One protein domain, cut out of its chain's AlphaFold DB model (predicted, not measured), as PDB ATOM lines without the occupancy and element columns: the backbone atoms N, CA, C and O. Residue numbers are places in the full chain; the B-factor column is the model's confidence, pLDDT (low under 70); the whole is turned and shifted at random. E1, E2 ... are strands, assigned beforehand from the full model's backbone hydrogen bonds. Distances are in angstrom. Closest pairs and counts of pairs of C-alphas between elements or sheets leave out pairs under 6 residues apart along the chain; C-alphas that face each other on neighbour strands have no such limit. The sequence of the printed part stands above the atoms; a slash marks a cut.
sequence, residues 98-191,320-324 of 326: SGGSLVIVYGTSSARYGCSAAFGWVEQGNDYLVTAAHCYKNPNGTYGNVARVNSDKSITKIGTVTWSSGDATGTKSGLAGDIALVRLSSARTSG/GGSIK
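AT A GLANCE: This is residues 98 to 191 and 320 to 324 of the 326 residues of the protein "Peptidase S1 domain-containing protein" of Cellulomonas sp. PSBB021 (UniProt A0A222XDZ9). Little here is regular: a strongly twisted antiparallel sheet, E1-E4-E5-E6-E3-E2, makes the core, with long loops reaching outward and E7 beside E2. The all-strand printed part has 99 residues, 38 of them in seven strands, E1 to E7 along the chain. It is compact, with a radius of gyration of the C-alphas of 13.1 A and spans of 44, 31 and 19 A.

IN THESE COORDINATES: Find E5, residues 155 to 164, from C-alpha 155 at (55.253, 36.103, -15.875); it runs 23.5 A and bends by 51 degrees at residue 158. E1 is residues 102 to 105, E2 119 to 123, E3 126 to 131, E4 145 to 149, E6 180 to 184, and E7 189 to 191, ending at (42.517, 52.837, -5.749).

HOW THE PARTS SIT: E4, E5 and E6 form a meander, two hairpins of antiparallel neighbours; look for N 158 and O 146, 2.9 A, and N 162 and O 181, 3.0 A. E3, antiparallel neighbour of E6, completes a Greek key, with N 182 and O 129 at 2.9 A. E7 pairs with no named strand.

THE WHOLE: Residues 192 to 319 are cut out; C-alphas 191 and 320 are 17.2 A apart. The long E5 to E6 link holds residues 166 to 176, among those with pLDDT under 70.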
ATOM      1  N   SER A  98      45.446  47.551 -10.576       97.25
ATOM      2  CA  SER A  98      44.054  47.998 -10.533       97.25
ATOM      3  C   SER A  98      43.093  46.819 -10.506       97.25
ATOM      4  O   SER A  98      43.402  45.725 -10.975       97.25
ATOM      5  N   GLY A  99      41.893  47.046  -9.979       96.81
ATOM      6  CA  GLY A  99      40.803  46.092 -10.129       96.81
ATOM      7  C   GLY A  99      40.437  45.890 -11.603       96.81
ATOM      8  O   GLY A  99      40.643  46.775 -12.431       96.81
ATOM      9  N   GLY A 100      39.863  44.743 -11.934       93.94
ATOM     10  CA  GLY A 100      39.575  44.295 -13.291       93.94
ATOM     11  C   GLY A 100      40.779  43.748 -14.055       93.94
ATOM     12  O   GLY A 100      40.604  43.370 -15.207       93.94
ATOM     13  N   SER A 101      41.976  43.732 -13.460       93.50
ATOM     14  CA  SER A 101      43.203  43.234 -14.096       93.50
ATOM     15  C   SER A 101      43.286  41.710 -14.125       93.50
ATOM     16  O   SER A 101      42.721  41.040 -13.260       93.50
ATOM     17  N   LEU A 102      44.017  41.176 -15.107       91.50
ATOM     18  CA  LEU A 102      44.347  39.758 -15.213       91.50
ATOM     19  C   LEU A 102      45.359  39.367 -14.135       91.50
ATOM     20  O   LEU A 102      46.415  39.984 -13.986       91.50
ATOM     21  N   VAL A 103      45.072  38.266 -13.456       92.44
ATOM     22  CA  VAL A 103      45.968  37.623 -12.499       92.44
ATOM     23  C   VAL A 103      45.928  36.115 -12.700       92.44
ATOM     24  O   VAL A 103      44.868  35.509 -12.817       92.44
ATOM     25  N   ILE A 104      47.092  35.478 -12.716       90.81
ATOM     26  CA  ILE A 104      47.233  34.043 -12.989       90.81
ATOM     27  C   ILE A 104      47.841  33.320 -11.786       90.81
ATOM     28  O   ILE A 104      48.481  33.934 -10.926       90.81
ATOM     29  N   VAL A 105      47.669  32.001 -11.729       88.00
ATOM     30  CA  VAL A 105      48.429  31.154 -10.802       88.00
ATOM     31  C   VAL A 105      49.898  31.155 -11.238       88.00
ATOM     32  O   VAL A 105      50.219  30.919 -12.398       88.00
ATOM     33  N   TYR A 106      50.823  31.442 -10.326       85.12
ATOM     34  CA  TYR A 106      52.249  31.430 -10.648       85.12
ATOM     35  C   TYR A 106      52.727  30.011 -10.976       85.12
ATOM     36  O   TYR A 106      52.431  29.067 -10.244       85.12
ATOM     37  N   GLY A 107      53.518  29.879 -12.041       77.81
ATOM     38  CA  GLY A 107      54.019  28.590 -12.524       77.81
ATOM     39  C   GLY A 107      53.116  27.917 -13.560       77.81
ATOM     40  O   GLY A 107      53.499  26.878 -14.089       77.81
ATOM     41  N   THR A 108      51.964  28.504 -13.900       69.94
ATOM     42  CA  THR A 108      51.186  28.084 -15.072       69.94
ATOM     43  C   THR A 108      51.613  28.902 -16.293       69.94
ATOM     44  O   THR A 108      51.794  30.114 -16.219       69.94
ATOM     45  N   SER A 109      51.820  28.236 -17.432       56.34
ATOM     46  CA  SER A 109      52.249  28.875 -18.688       56.34
ATOM     47  C   SER A 109      51.086  29.362 -19.558       56.34
ATOM     48  O   SER A 109      51.309  29.974 -20.599       56.34
ATOM     49  N   SER A 110      49.843  29.091 -19.155       55.34
ATOM     50  CA  SER A 110      48.656  29.381 -19.955       55.34
ATOM     51  C   SER A 110      47.806  30.466 -19.304       55.34
ATOM     52  O   SER A 110      47.142  30.247 -18.289       55.34
ATOM     53  N   ALA A 111      47.778  31.635 -19.945       52.94
ATOM     54  CA  ALA A 111      46.890  32.738 -19.589       52.94
ATOM     55  C   ALA A 111      45.401  32.421 -19.830       52.94
ATOM     56  O   ALA A 111      44.538  33.154 -19.357       52.94
ATOM     57  N   ARG A 112      45.092  31.298 -20.502       49.09
ATOM     58  CA  ARG A 112      43.729  30.764 -20.649       49.09
ATOM     59  C   ARG A 112      43.105  30.364 -19.303       49.09
ATOM     60  O   ARG A 112      41.893  30.242 -19.219       49.09
ATOM     61  N   TYR A 113      43.922  30.196 -18.258       60.38
ATOM     62  CA  TYR A 113      43.491  29.922 -16.880       60.38
ATOM     63  C   TYR A 113      43.636  31.137 -15.954       60.38
ATOM     64  O   TYR A 113      43.741  30.986 -14.736       60.38
ATOM     65  N   GLY A 114      43.734  32.343 -16.515       80.75
ATOM     66  CA  GLY A 114      43.792  33.550 -15.708       80.75
ATOM     67  C   GLY A 114      42.451  33.869 -15.081       80.75
ATOM     68  O   GLY A 114      41.413  33.663 -15.694       80.75
ATOM     69  N   CYS A 115      42.496  34.386 -13.865       90.00
ATOM     70  CA  CYS A 115      41.377  35.032 -13.211       90.00
ATOM     71  C   CYS A 115      41.561  36.547 -13.255       90.00
ATOM     72  O   CYS A 115      42.493  37.080 -13.859       90.00
ATOM     73  N   SER A 116      40.658  37.248 -12.592       93.88
ATOM     74  CA  SER A 116      40.672  38.690 -12.461       93.88
ATOM     75  C   SER A 116      40.878  39.110 -11.007       93.88
ATOM     76  O   SER A 116      40.586  38.361 -10.073       93.88
ATOM     77  N   ALA A 117      41.375  40.323 -10.795       96.19
ATOM     78  CA  ALA A 117      41.355  40.976  -9.490       96.19
ATOM     79  C   ALA A 117      40.134  41.898  -9.393       96.19
ATOM     80  O   ALA A 117      39.813  42.589 -10.352       96.19
ATOM     81  N   ALA A 118      39.459  41.965  -8.250       97.38
ATOM     82  CA  ALA A 118      38.292  42.818  -8.052       97.38
ATOM     83  C   ALA A 118      38.714  44.226  -7.631       97.38
ATOM     84  O   ALA A 118      38.401  45.199  -8.309       97.38
ATOM     85  N   PHE A 119      39.446  44.338  -6.521       98.50
ATOM     86  CA  PHE A 119      39.815  45.618  -5.916       98.50
ATOM     87  C   PHE A 119      41.158  45.530  -5.190       98.50
ATOM     88  O   PHE A 119      41.558  44.459  -4.733       98.50
ATOM     89  N   GLY A 120      41.817  46.678  -5.029       98.31
ATOM     90  CA  GLY A 120      42.886  46.841  -4.050       98.31
ATOM     91  C   GLY A 120      42.332  46.929  -2.626       98.31
ATOM     92  O   GLY A 120      41.284  47.535  -2.391       98.31
ATOM     93  N   TRP A 121      43.046  46.348  -1.670       98.38
ATOM     94  CA  TRP A 121      42.710  46.345  -0.251       98.38
ATOM     95  C   TRP A 121      43.951  46.621   0.590       98.38
ATOM     96  O   TRP A 121      45.063  46.261   0.207       98.38
ATOM     97  N   VAL A 122      43.765  47.258   1.742       97.56
ATOM     98  CA  VAL A 122      44.847  47.576   2.672       97.56
ATOM     99  C   VAL A 122      44.476  47.119   4.067       97.56
ATOM    100  O   VAL A 122      43.408  47.459   4.579       97.56
ATOM    101  N   GLU A 123      45.398  46.412   4.708       96.31
ATOM    102  CA  GLU A 123      45.309  46.079   6.124       96.31
ATOM    103  C   GLU A 123      46.688  46.162   6.782       96.31
ATOM    104  O   GLU A 123      47.659  45.581   6.297       96.31
ATOM    105  N   GLN A 124      46.779  46.916   7.885       94.25
ATOM    106  CA  GLN A 124      48.007  47.065   8.683       94.25
ATOM    107  C   GLN A 124      49.250  47.426   7.840       94.25
ATOM    108  O   GLN A 124      50.332  46.877   8.020       94.25
ATOM    109  N   GLY A 125      49.083  48.327   6.864       94.00
ATOM    110  CA  GLY A 125      50.160  48.773   5.969       94.00
ATOM    111  C   GLY A 125      50.523  47.802   4.835       94.00
ATOM    112  O   GLY A 125      51.345  48.152   3.987       94.00
ATOM    113  N   ASN A 126      49.900  46.622   4.781       96.56
ATOM    114  CA  ASN A 126      50.072  45.656   3.700       96.56
ATOM    115  C   ASN A 126      49.026  45.870   2.602       96.56
ATOM    116  O   ASN A 126      47.865  46.167   2.885       96.56
ATOM    117  N   ASP A 127      49.445  45.674   1.354       97.94
ATOM    118  CA  ASP A 127      48.590  45.718   0.170       97.94
ATOM    119  C   ASP A 127      48.105  44.314  -0.206       97.94
ATOM    120  O   ASP A 127      48.889  43.361  -0.241       97.94
ATOM    121  N   TYR A 128      46.822  44.207  -0.548       98.19
ATOM    122  CA  TYR A 128      46.195  42.963  -0.974       98.19
ATOM    123  C   TYR A 128      45.347  43.155  -2.224       98.19
ATOM    124  O   TYR A 128      44.588  44.116  -2.320       98.19
ATOM    125  N   LEU A 129      45.390  42.198  -3.147       97.62
ATOM    126  CA  LEU A 129      44.355  42.095  -4.175       97.62
ATOM    127  C   LEU A 129      43.210  41.228  -3.667       97.62
ATOM    128  O   LEU A 129      43.435  40.109  -3.204       97.62
ATOM    129  N   VAL A 130      41.989  41.736  -3.798       97.62
ATOM    130  CA  VAL A 130      40.770  40.942  -3.638       97.62
ATOM    131  C   VAL A 130      40.495  40.203  -4.940       97.62
ATOM    132  O   VAL A 130      40.527  40.812  -6.004       97.62
ATOM    133  N   THR A 131      40.211  38.909  -4.866       96.38
ATOM    134  CA  THR A 131      39.879  38.052  -6.015       96.38
ATOM    135  C   THR A 131      38.972  36.901  -5.562       96.38
ATOM    136  O   THR A 131      38.543  36.885  -4.409       96.38
ATOM    137  N   ALA A 132      38.645  35.956  -6.441       92.81
ATOM    138  CA  ALA A 132      37.862  34.769  -6.111       92.81
ATOM    139  C   ALA A 132      38.771  33.670  -5.551       92.81
ATOM    140  O   ALA A 132      39.908  33.495  -5.996       92.81
ATOM    141  N   ALA A 133      38.282  32.912  -4.572       90.00
ATOM    142  CA  ALA A 133      39.072  31.863  -3.935       90.00
ATOM    143  C   ALA A 133      39.271  30.661  -4.860       90.00
ATOM    144  O   ALA A 133      40.375  30.113  -4.923       90.00
ATOM    145  N   HIS A 134      38.238  30.280  -5.616       87.06
ATOM    146  CA  HIS A 134      38.309  29.115  -6.502       87.06
ATOM    147  C   HIS A 134      39.395  29.219  -7.584       87.06
ATOM    148  O   HIS A 134      39.856  28.197  -8.081       87.06
ATOM    149  N   CYS A 135      39.833  30.433  -7.917       86.31
ATOM    150  CA  CYS A 135      40.879  30.695  -8.903       86.31
ATOM    151  C   CYS A 135      42.262  30.163  -8.517       86.31
ATOM    152  O   CYS A 135      43.082  29.876  -9.384       86.31
ATOM    153  N   TYR A 136      42.549  30.076  -7.216       85.31
ATOM    154  CA  TYR A 136      43.909  29.845  -6.715       85.31
ATOM    155  C   TYR A 136      44.024  28.616  -5.829       85.31
ATOM    156  O   TYR A 136      45.097  28.356  -5.280       85.31
ATOM    157  N   LYS A 137      42.925  27.885  -5.662       80.81
ATOM    158  CA  LYS A 137      42.871  26.689  -4.838       80.81
ATOM    159  C   LYS A 137      43.301  25.475  -5.658       80.81
ATOM    160  O   LYS A 137      42.694  25.142  -6.670       80.81
ATOM    161  N   ASN A 138      44.336  24.791  -5.193       74.94
ATOM    162  CA  ASN A 138      44.822  23.549  -5.775       74.94
ATOM    163  C   ASN A 138      43.898  22.368  -5.415       74.94
ATOM    164  O   ASN A 138      43.181  22.427  -4.409       74.94
ATOM    165  N   PRO A 139      43.964  21.241  -6.154       69.94
ATOM    166  CA  PRO A 139      43.184  20.037  -5.843       69.94
ATOM    167  C   PRO A 139      43.418  19.475  -4.432       69.94
ATOM    168  O   PRO A 139      42.514  18.896  -3.840       69.94
ATOM    169  N   ASN A 140      44.612  19.678  -3.868       70.00
ATOM    170  CA  ASN A 140      44.957  19.281  -2.498       70.00
ATOM    171  C   ASN A 140      44.474  20.280  -1.423       70.00
ATOM    172  O   ASN A 140      44.817  20.133  -0.254       70.00
ATOM    173  N   GLY A 141      43.721  21.312  -1.812       69.06
ATOM    174  CA  GLY A 141      43.174  22.329  -0.919       69.06
ATOM    175  C   GLY A 141      44.113  23.492  -0.598       69.06
ATOM    176  O   GLY A 141      43.655  24.458  -0.004       69.06
ATOM    177  N   THR A 142      45.387  23.464  -1.005       79.00
ATOM    178  CA  THR A 142      46.306  24.585  -0.737       79.00
ATOM    179  C   THR A 142      46.113  25.725  -1.729       79.00
ATOM    180  O   THR A 142      45.662  25.508  -2.853       79.00
ATOM    181  N   TYR A 143      46.492  26.944  -1.346       82.50
ATOM    182  CA  TYR A 143      46.453  28.085  -2.258       82.50
ATOM    183  C   TYR A 143      47.814  28.366  -2.897       82.50
ATOM    184  O   TYR A 143      48.856  28.319  -2.242       82.50
ATOM    185  N   GLY A 144      47.788  28.670  -4.193       80.56
ATOM    186  CA  GLY A 144      48.969  28.994  -4.982       80.56
ATOM    187  C   GLY A 144      49.508  30.413  -4.775       80.56
ATOM    188  O   GLY A 144      48.874  31.306  -4.204       80.56
ATOM    189  N   ASN A 145      50.710  30.629  -5.305       91.69
ATOM    190  CA  ASN A 145      51.244  31.968  -5.534       91.69
ATOM    191  C   ASN A 145      50.500  32.627  -6.702       91.69
ATOM    192  O   ASN A 145      50.081  31.944  -7.635       91.69
ATOM    193  N   VAL A 146      50.391  33.952  -6.678       93.19
ATOM    194  CA  VAL A 146      49.699  34.728  -7.712       93.19
ATOM    195  C   VAL A 146      50.707  35.547  -8.501       93.19
ATOM    196  O   VAL A 146      51.679  36.069  -7.945       93.19
ATOM    197  N   ALA A 147      50.478  35.653  -9.803       93.50
ATOM    198  CA  ALA A 147      51.328  36.362 -10.739       93.50
ATOM    199  C   ALA A 147      50.524  37.258 -11.681       93.50
ATOM    200  O   ALA A 147      49.319  37.084 -11.858       93.50
ATOM    201  N   ARG A 148      51.227  38.206 -12.297       92.06
ATOM    202  CA  ARG A 148      50.730  38.994 -13.427       92.06
ATOM    203  C   ARG A 148      51.452  38.592 -14.706       92.06
ATOM    204  O   ARG A 148      52.575  38.077 -14.648       92.06
ATOM    205  N   VAL A 149      50.824  38.887 -15.837       88.88
ATOM    206  CA  VAL A 149      51.435  38.786 -17.163       88.88
ATOM    207  C   VAL A 149      51.939  40.172 -17.562       88.88
ATOM    208  O   VAL A 149      51.202  41.150 -17.492       88.88
ATOM    209  N   ASN A 150      53.208  40.275 -17.937       89.25
ATOM    210  CA  ASN A 150      53.814  41.508 -18.431       89.25
ATOM    211  C   ASN A 150      53.476  41.729 -19.909       89.25
ATOM    212  O   ASN A 150      53.117  40.789 -20.616       89.25
ATOM    213  N   SER A 151      53.642  42.957 -20.405       85.94
ATOM    214  CA  SER A 151      53.408  43.289 -21.819       85.94
ATOM    215  C   SER A 151      54.336  42.546 -22.788       85.94
ATOM    216  O   SER A 151      53.958  42.291 -23.929       85.94
ATOM    217  N   ASP A 152      55.518  42.129 -22.327       85.19
ATOM    218  CA  ASP A 152      56.446  41.244 -23.046       85.19
ATOM    219  C   ASP A 152      56.087  39.748 -22.917       85.19
ATOM    220  O   ASP A 152      56.838  38.882 -23.365       85.19
ATOM    221  N   LYS A 153      54.930  39.441 -22.313       82.56
ATOM    222  CA  LYS A 153      54.395  38.102 -22.015       82.56
ATOM    223  C   LYS A 153      55.172  37.317 -20.958       82.56
ATOM    224  O   LYS A 153      54.815  36.171 -20.682       82.56
ATOM    225  N   SER A 154      56.189  37.903 -20.326       87.62
ATOM    226  CA  SER A 154      56.835  37.281 -19.172       87.62
ATOM    227  C   SER A 154      55.887  37.254 -17.965       87.62
ATOM    228  O   SER A 154      54.966  38.064 -17.844       87.62
ATOM    229  N   ILE A 155      56.093  36.296 -17.062       90.06
ATOM    230  CA  ILE A 155      55.253  36.103 -15.875       90.06
ATOM    231  C   ILE A 155      56.029  36.555 -14.642       90.06
ATOM    232  O   ILE A 155      57.146  36.103 -14.398       90.06
ATOM    233  N   THR A 156      55.430  37.420 -13.825       93.19
ATOM    234  CA  THR A 156      56.042  37.897 -12.578       93.19
ATOM    235  C   THR A 156      55.157  37.566 -11.389       93.19
ATOM    236  O   THR A 156      54.002  37.989 -11.338       93.19
ATOM    237  N   LYS A 157      55.705  36.847 -10.400       95.06
ATOM    238  CA  LYS A 157      55.040  36.637  -9.107       95.06
ATOM    239  C   LYS A 157      54.792  37.987  -8.429       95.06
ATOM    240  O   LYS A 157      55.727  38.766  -8.251       95.06
ATOM    241  N   ILE A 158      53.549  38.226  -8.019       96.31
ATOM    242  CA  ILE A 158      53.123  39.460  -7.341       96.31
ATOM    243  C   ILE A 158      52.776  39.243  -5.866       96.31
ATOM    244  O   ILE A 158      52.854  40.184  -5.078       96.31
ATOM    245  N   GLY A 159      52.422  38.015  -5.475       95.69
ATOM    246  CA  GLY A 159      52.028  37.727  -4.101       95.69
ATOM    247  C   GLY A 159      51.619  36.281  -3.854       95.69
ATOM    248  O   GLY A 159      51.882  35.384  -4.663       95.69
ATOM    249  N   THR A 160      50.965  36.069  -2.718       94.12
ATOM    250  CA  THR A 160      50.458  34.767  -2.264       94.12
ATOM    251  C   THR A 160      49.087  34.962  -1.629       94.12
ATOM    252  O   THR A 160      48.862  35.965  -0.952       94.12
ATOM    253  N   VAL A 161      48.164  34.022  -1.833       92.44
ATOM    254  CA  VAL A 161      46.888  34.029  -1.106       92.44
ATOM    255  C   VAL A 161      47.158  33.765   0.374       92.44
ATOM    256  O   VAL A 161      47.708  32.725   0.729       92.44
ATOM    257  N   THR A 162      46.786  34.703   1.241       90.62
ATOM    258  CA  THR A 162      46.982  34.584   2.701       90.62
ATOM    259  C   THR A 162      45.679  34.447   3.470       90.62
ATOM    260  O   THR A 162      45.695  34.168   4.664       90.62
ATOM    261  N   TRP A 163      44.554  34.680   2.802       89.62
ATOM    262  CA  TRP A 163      43.229  34.549   3.380       89.62
ATOM    263  C   TRP A 163      42.231  34.192   2.284       89.62
ATOM    264  O   TRP A 163      42.341  34.683   1.159       89.62
ATOM    265  N   SER A 164      41.241  33.372   2.618       87.44
ATOM    266  CA  SER A 164      40.067  33.156   1.783       87.44
ATOM    267  C   SER A 164      38.813  32.987   2.632       87.44
ATOM    268  O   SER A 164      38.873  32.636   3.811       87.44
ATOM    269  N   SER A 165      37.656  33.231   2.027       78.88
ATOM    270  CA  SER A 165      36.355  33.084   2.667       78.88
ATOM    271  C   SER A 165      35.882  31.625   2.779       78.88
ATOM    272  O   SER A 165      34.802  31.414   3.330       78.88
ATOM    273  N   GLY A 166      36.667  30.628   2.323       60.88
ATOM    274  CA  GLY A 166      36.452  29.201   2.627       60.88
ATOM    275  C   GLY A 166      37.225  28.163   1.779       60.88
ATOM    276  O   GLY A 166      37.514  28.389   0.606       60.88
ATOM    277  N   ASP A 167      37.494  26.981   2.366       51.47
ATOM    278  CA  ASP A 167      37.744  25.685   1.701       51.47
ATOM    279  C   ASP A 167      37.159  24.477   2.495       51.47
ATOM    280  O   ASP A 167      36.427  24.655   3.469       51.47
ATOM    281  N   ALA A 168      37.388  23.242   2.010       41.78
ATOM    282  CA  ALA A 168      36.575  22.035   2.246       41.78
ATOM    283  C   ALA A 168      36.642  21.419   3.661       41.78
ATOM    284  O   ALA A 168      35.904  20.477   3.937       41.78
ATOM    285  N   THR A 169      37.491  21.923   4.556       42.91
ATOM    286  CA  THR A 169      37.651  21.375   5.919       42.91
ATOM    287  C   THR A 169      37.419  22.399   7.023       42.91
ATOM    288  O   THR A 169      37.707  22.115   8.181       42.91
ATOM    289  N   GLY A 170      36.857  23.561   6.671       40.59
ATOM    290  CA  GLY A 170      36.287  24.565   7.564       40.59
ATOM    291  C   GLY A 170      36.664  24.469   9.043       40.59
ATOM    292  O   GLY A 170      35.973  23.820   9.812       40.59
ATOM    293  N   THR A 171      37.648  25.245   9.482       35.16
ATOM    294  CA  THR A 171      37.588  25.894  10.802       35.16
ATOM    295  C   THR A 171      38.371  27.210  10.736       35.16
ATOM    296  O   THR A 171      39.428  27.275  10.126       35.16
ATOM    297  N   LYS A 172      37.881  28.321  11.297       37.19
ATOM    298  CA  LYS A 172      36.937  28.440  12.421       37.19
ATOM    299  C   LYS A 172      35.637  29.173  12.040       37.19
ATOM    300  O   LYS A 172      35.582  30.394  12.007       37.19
ATOM    301  N   SER A 173      34.609  28.364  11.761       32.91
ATOM    302  CA  SER A 173      33.159  28.641  11.790       32.91
ATOM    303  C   SER A 173      32.611  29.900  11.080       32.91
ATOM    304  O   SER A 173      32.594  30.985  11.653       32.91
ATOM    305  N   GLY A 174      32.001  29.717   9.893       44.16
ATOM    306  CA  GLY A 174      30.912  30.593   9.402       44.16
ATOM    307  C   GLY A 174      31.183  31.530   8.210       44.16
ATOM    308  O   GLY A 174      30.421  32.488   8.009       44.16
ATOM    309  N   LEU A 175      32.238  31.301   7.423       57.50
ATOM    310  CA  LEU A 175      32.669  32.251   6.389       57.50
ATOM    311  C   LEU A 175      31.942  32.117   5.035       57.50
ATOM    312  O   LEU A 175      31.273  31.127   4.743       57.50
ATOM    313  N   ALA A 176      31.985  33.227   4.293       66.81
ATOM    314  CA  ALA A 176      30.966  33.715   3.373       66.81
ATOM    315  C   ALA A 176      31.480  33.828   1.935       66.81
ATOM    316  O   ALA A 176      32.263  34.727   1.631       66.81
ATOM    317  N   GLY A 177      30.974  32.990   1.040       82.44
ATOM    318  CA  GLY A 177      31.166  33.163  -0.395       82.44
ATOM    319  C   GLY A 177      32.517  32.696  -0.922       82.44
ATOM    320  O   GLY A 177      33.127  31.782  -0.376       82.44
ATOM    321  N   ASP A 178      32.959  33.325  -2.002       90.31
ATOM    322  CA  ASP A 178      34.104  32.928  -2.824       90.31
ATOM    323  C   ASP A 178      35.065  34.108  -3.020       90.31
ATOM    324  O   ASP A 178      35.074  34.775  -4.053       90.31
ATOM    325  N   ILE A 179      35.820  34.430  -1.975       92.62
ATOM    326  CA  ILE A 179      36.754  35.552  -1.942       92.62
ATOM    327  C   ILE A 179      38.106  35.063  -1.436       92.62
ATOM    328  O   ILE A 179      38.178  34.346  -0.444       92.62
ATOM    329  N   ALA A 180      39.184  35.508  -2.066       92.88
ATOM    330  CA  ALA A 180      40.543  35.391  -1.568       92.88
ATOM    331  C   ALA A 180      41.227  36.758  -1.519       92.88
ATOM    332  O   ALA A 180      40.923  37.662  -2.302       92.88
ATOM    333  N   LEU A 181      42.177  36.887  -0.595       94.81
ATOM    334  CA  LEU A 181      43.089  38.014  -0.506       94.81
ATOM    335  C   LEU A 181      44.509  37.558  -0.796       94.81
ATOM    336  O   LEU A 181      45.077  36.713  -0.099       94.81
ATOM    337  N   VAL A 182      45.084  38.173  -1.819       96.56
ATOM    338  CA  VAL A 182      46.466  37.974  -2.235       96.56
ATOM    339  C   VAL A 182      47.314  39.045  -1.579       96.56
ATOM    340  O   VAL A 182      47.261  40.195  -2.007       96.56
ATOM    341  N   ARG A 183      48.120  38.692  -0.576       97.12
ATOM    342  CA  ARG A 183      49.099  39.624  -0.007       97.12
ATOM    343  C   ARG A 183      50.187  39.887  -1.037       97.12
ATOM    344  O   ARG A 183      50.868  38.951  -1.466       97.12
ATOM    345  N   LEU A 184      50.349  41.146  -1.431       97.00
ATOM    346  CA  LEU A 184      51.364  41.532  -2.401       97.00
ATOM    347  C   LEU A 184      52.738  41.612  -1.735       97.00
ATOM    348  O   LEU A 184      52.894  42.214  -0.675       97.00
ATOM    349  N   SER A 185      53.739  40.998  -2.368       93.88
ATOM    350  CA  SER A 185      55.129  40.978  -1.884       93.88
ATOM    351  C   SER A 185      56.068  41.844  -2.720       93.88
ATOM    352  O   SER A 185      57.099  42.288  -2.230       93.88
ATOM    353  N   SER A 186      55.732  42.058  -3.991       88.56
ATOM    354  CA  SER A 186      56.584  42.716  -4.995       88.56
ATOM    355  C   SER A 186      55.837  43.789  -5.797       88.56
ATOM    356  O   SER A 186      56.375  44.341  -6.754       88.56
ATOM    357  N   ALA A 187      54.591  44.085  -5.423       92.69
ATOM    358  CA  ALA A 187      53.716  45.037  -6.095       92.69
ATOM    359  C   ALA A 187      52.873  45.818  -5.074       92.69
ATOM    360  O   ALA A 187      52.800  45.468  -3.897       92.69
ATOM    361  N   ARG A 188      52.221  46.883  -5.543       96.44
ATOM    362  CA  ARG A 188      51.241  47.672  -4.783       96.44
ATOM    363  C   ARG A 188      49.877  47.576  -5.450       96.44
ATOM    364  O   ARG A 188      49.808  47.268  -6.640       96.44
ATOM    365  N   THR A 189      48.815  47.874  -4.709       96.31
ATOM    366  CA  THR A 189      47.475  48.055  -5.281       96.31
ATOM    367  C   THR A 189      47.203  49.534  -5.526       96.31
ATOM    368  O   THR A 189      47.761  50.402  -4.855       96.31
ATOM    369  N   SER A 190      46.339  49.829  -6.489       97.06
ATOM    370  CA  SER A 190      45.813  51.170  -6.750       97.06
ATOM    371  C   SER A 190      44.375  51.291  -6.248       97.06
ATOM    372  O   SER A 190      43.649  50.300  -6.169       97.06
ATOM    373  N   GLY A 191      43.931  52.519  -5.970       98.00
ATOM    374  CA  GLY A 191      42.517  52.837  -5.749       98.00
ATOM    375  C   GLY A 191      41.708  52.952  -7.044       98.00
ATOM    376  O   GLY A 191      40.811  53.789  -7.132       98.00
ATOM    377  N   GLY A 320      39.094  42.259   7.929       90.12
ATOM    378  CA  GLY A 320      39.422  43.592   8.431       90.12
ATOM    379  C   GLY A 320      39.955  44.498   7.321       90.12
ATOM    380  O   GLY A 320      39.720  44.259   6.133       90.12
ATOM    381  N   GLY A 321      40.626  45.586   7.696       94.06
ATOM    382  CA  GLY A 321      41.185  46.564   6.761       94.06
ATOM    383  C   GLY A 321      40.153  47.405   5.996       94.06
ATOM    384  O   GLY A 321      39.011  47.602   6.417       94.06
ATOM    385  N   SER A 322      40.581  47.955   4.861       97.19
ATOM    386  CA  SER A 322      39.771  48.858   4.039       97.19
ATOM    387  C   SER A 322      40.071  48.715   2.551       97.19
ATOM    388  O   SER A 322      41.174  48.344   2.152       97.19
ATOM    389  N   ILE A 323      39.081  49.042   1.721       98.00
ATOM    390  CA  ILE A 323      39.287  49.130   0.276       98.00
ATOM    391  C   ILE A 323      40.245  50.280  -0.045       98.00
ATOM    392  O   ILE A 323      40.166  51.350   0.559       98.00
ATOM    393  N   LYS A 324      41.128  50.079  -1.021       97.69
ATOM    394  CA  LYS A 324      42.014  51.130  -1.525       97.69
ATOM    395  C   LYS A 324      41.188  52.151  -2.315       97.69
ATOM    396  O   LYS A 324      40.540  51.785  -3.292       97.69
TER     397      LYS A 324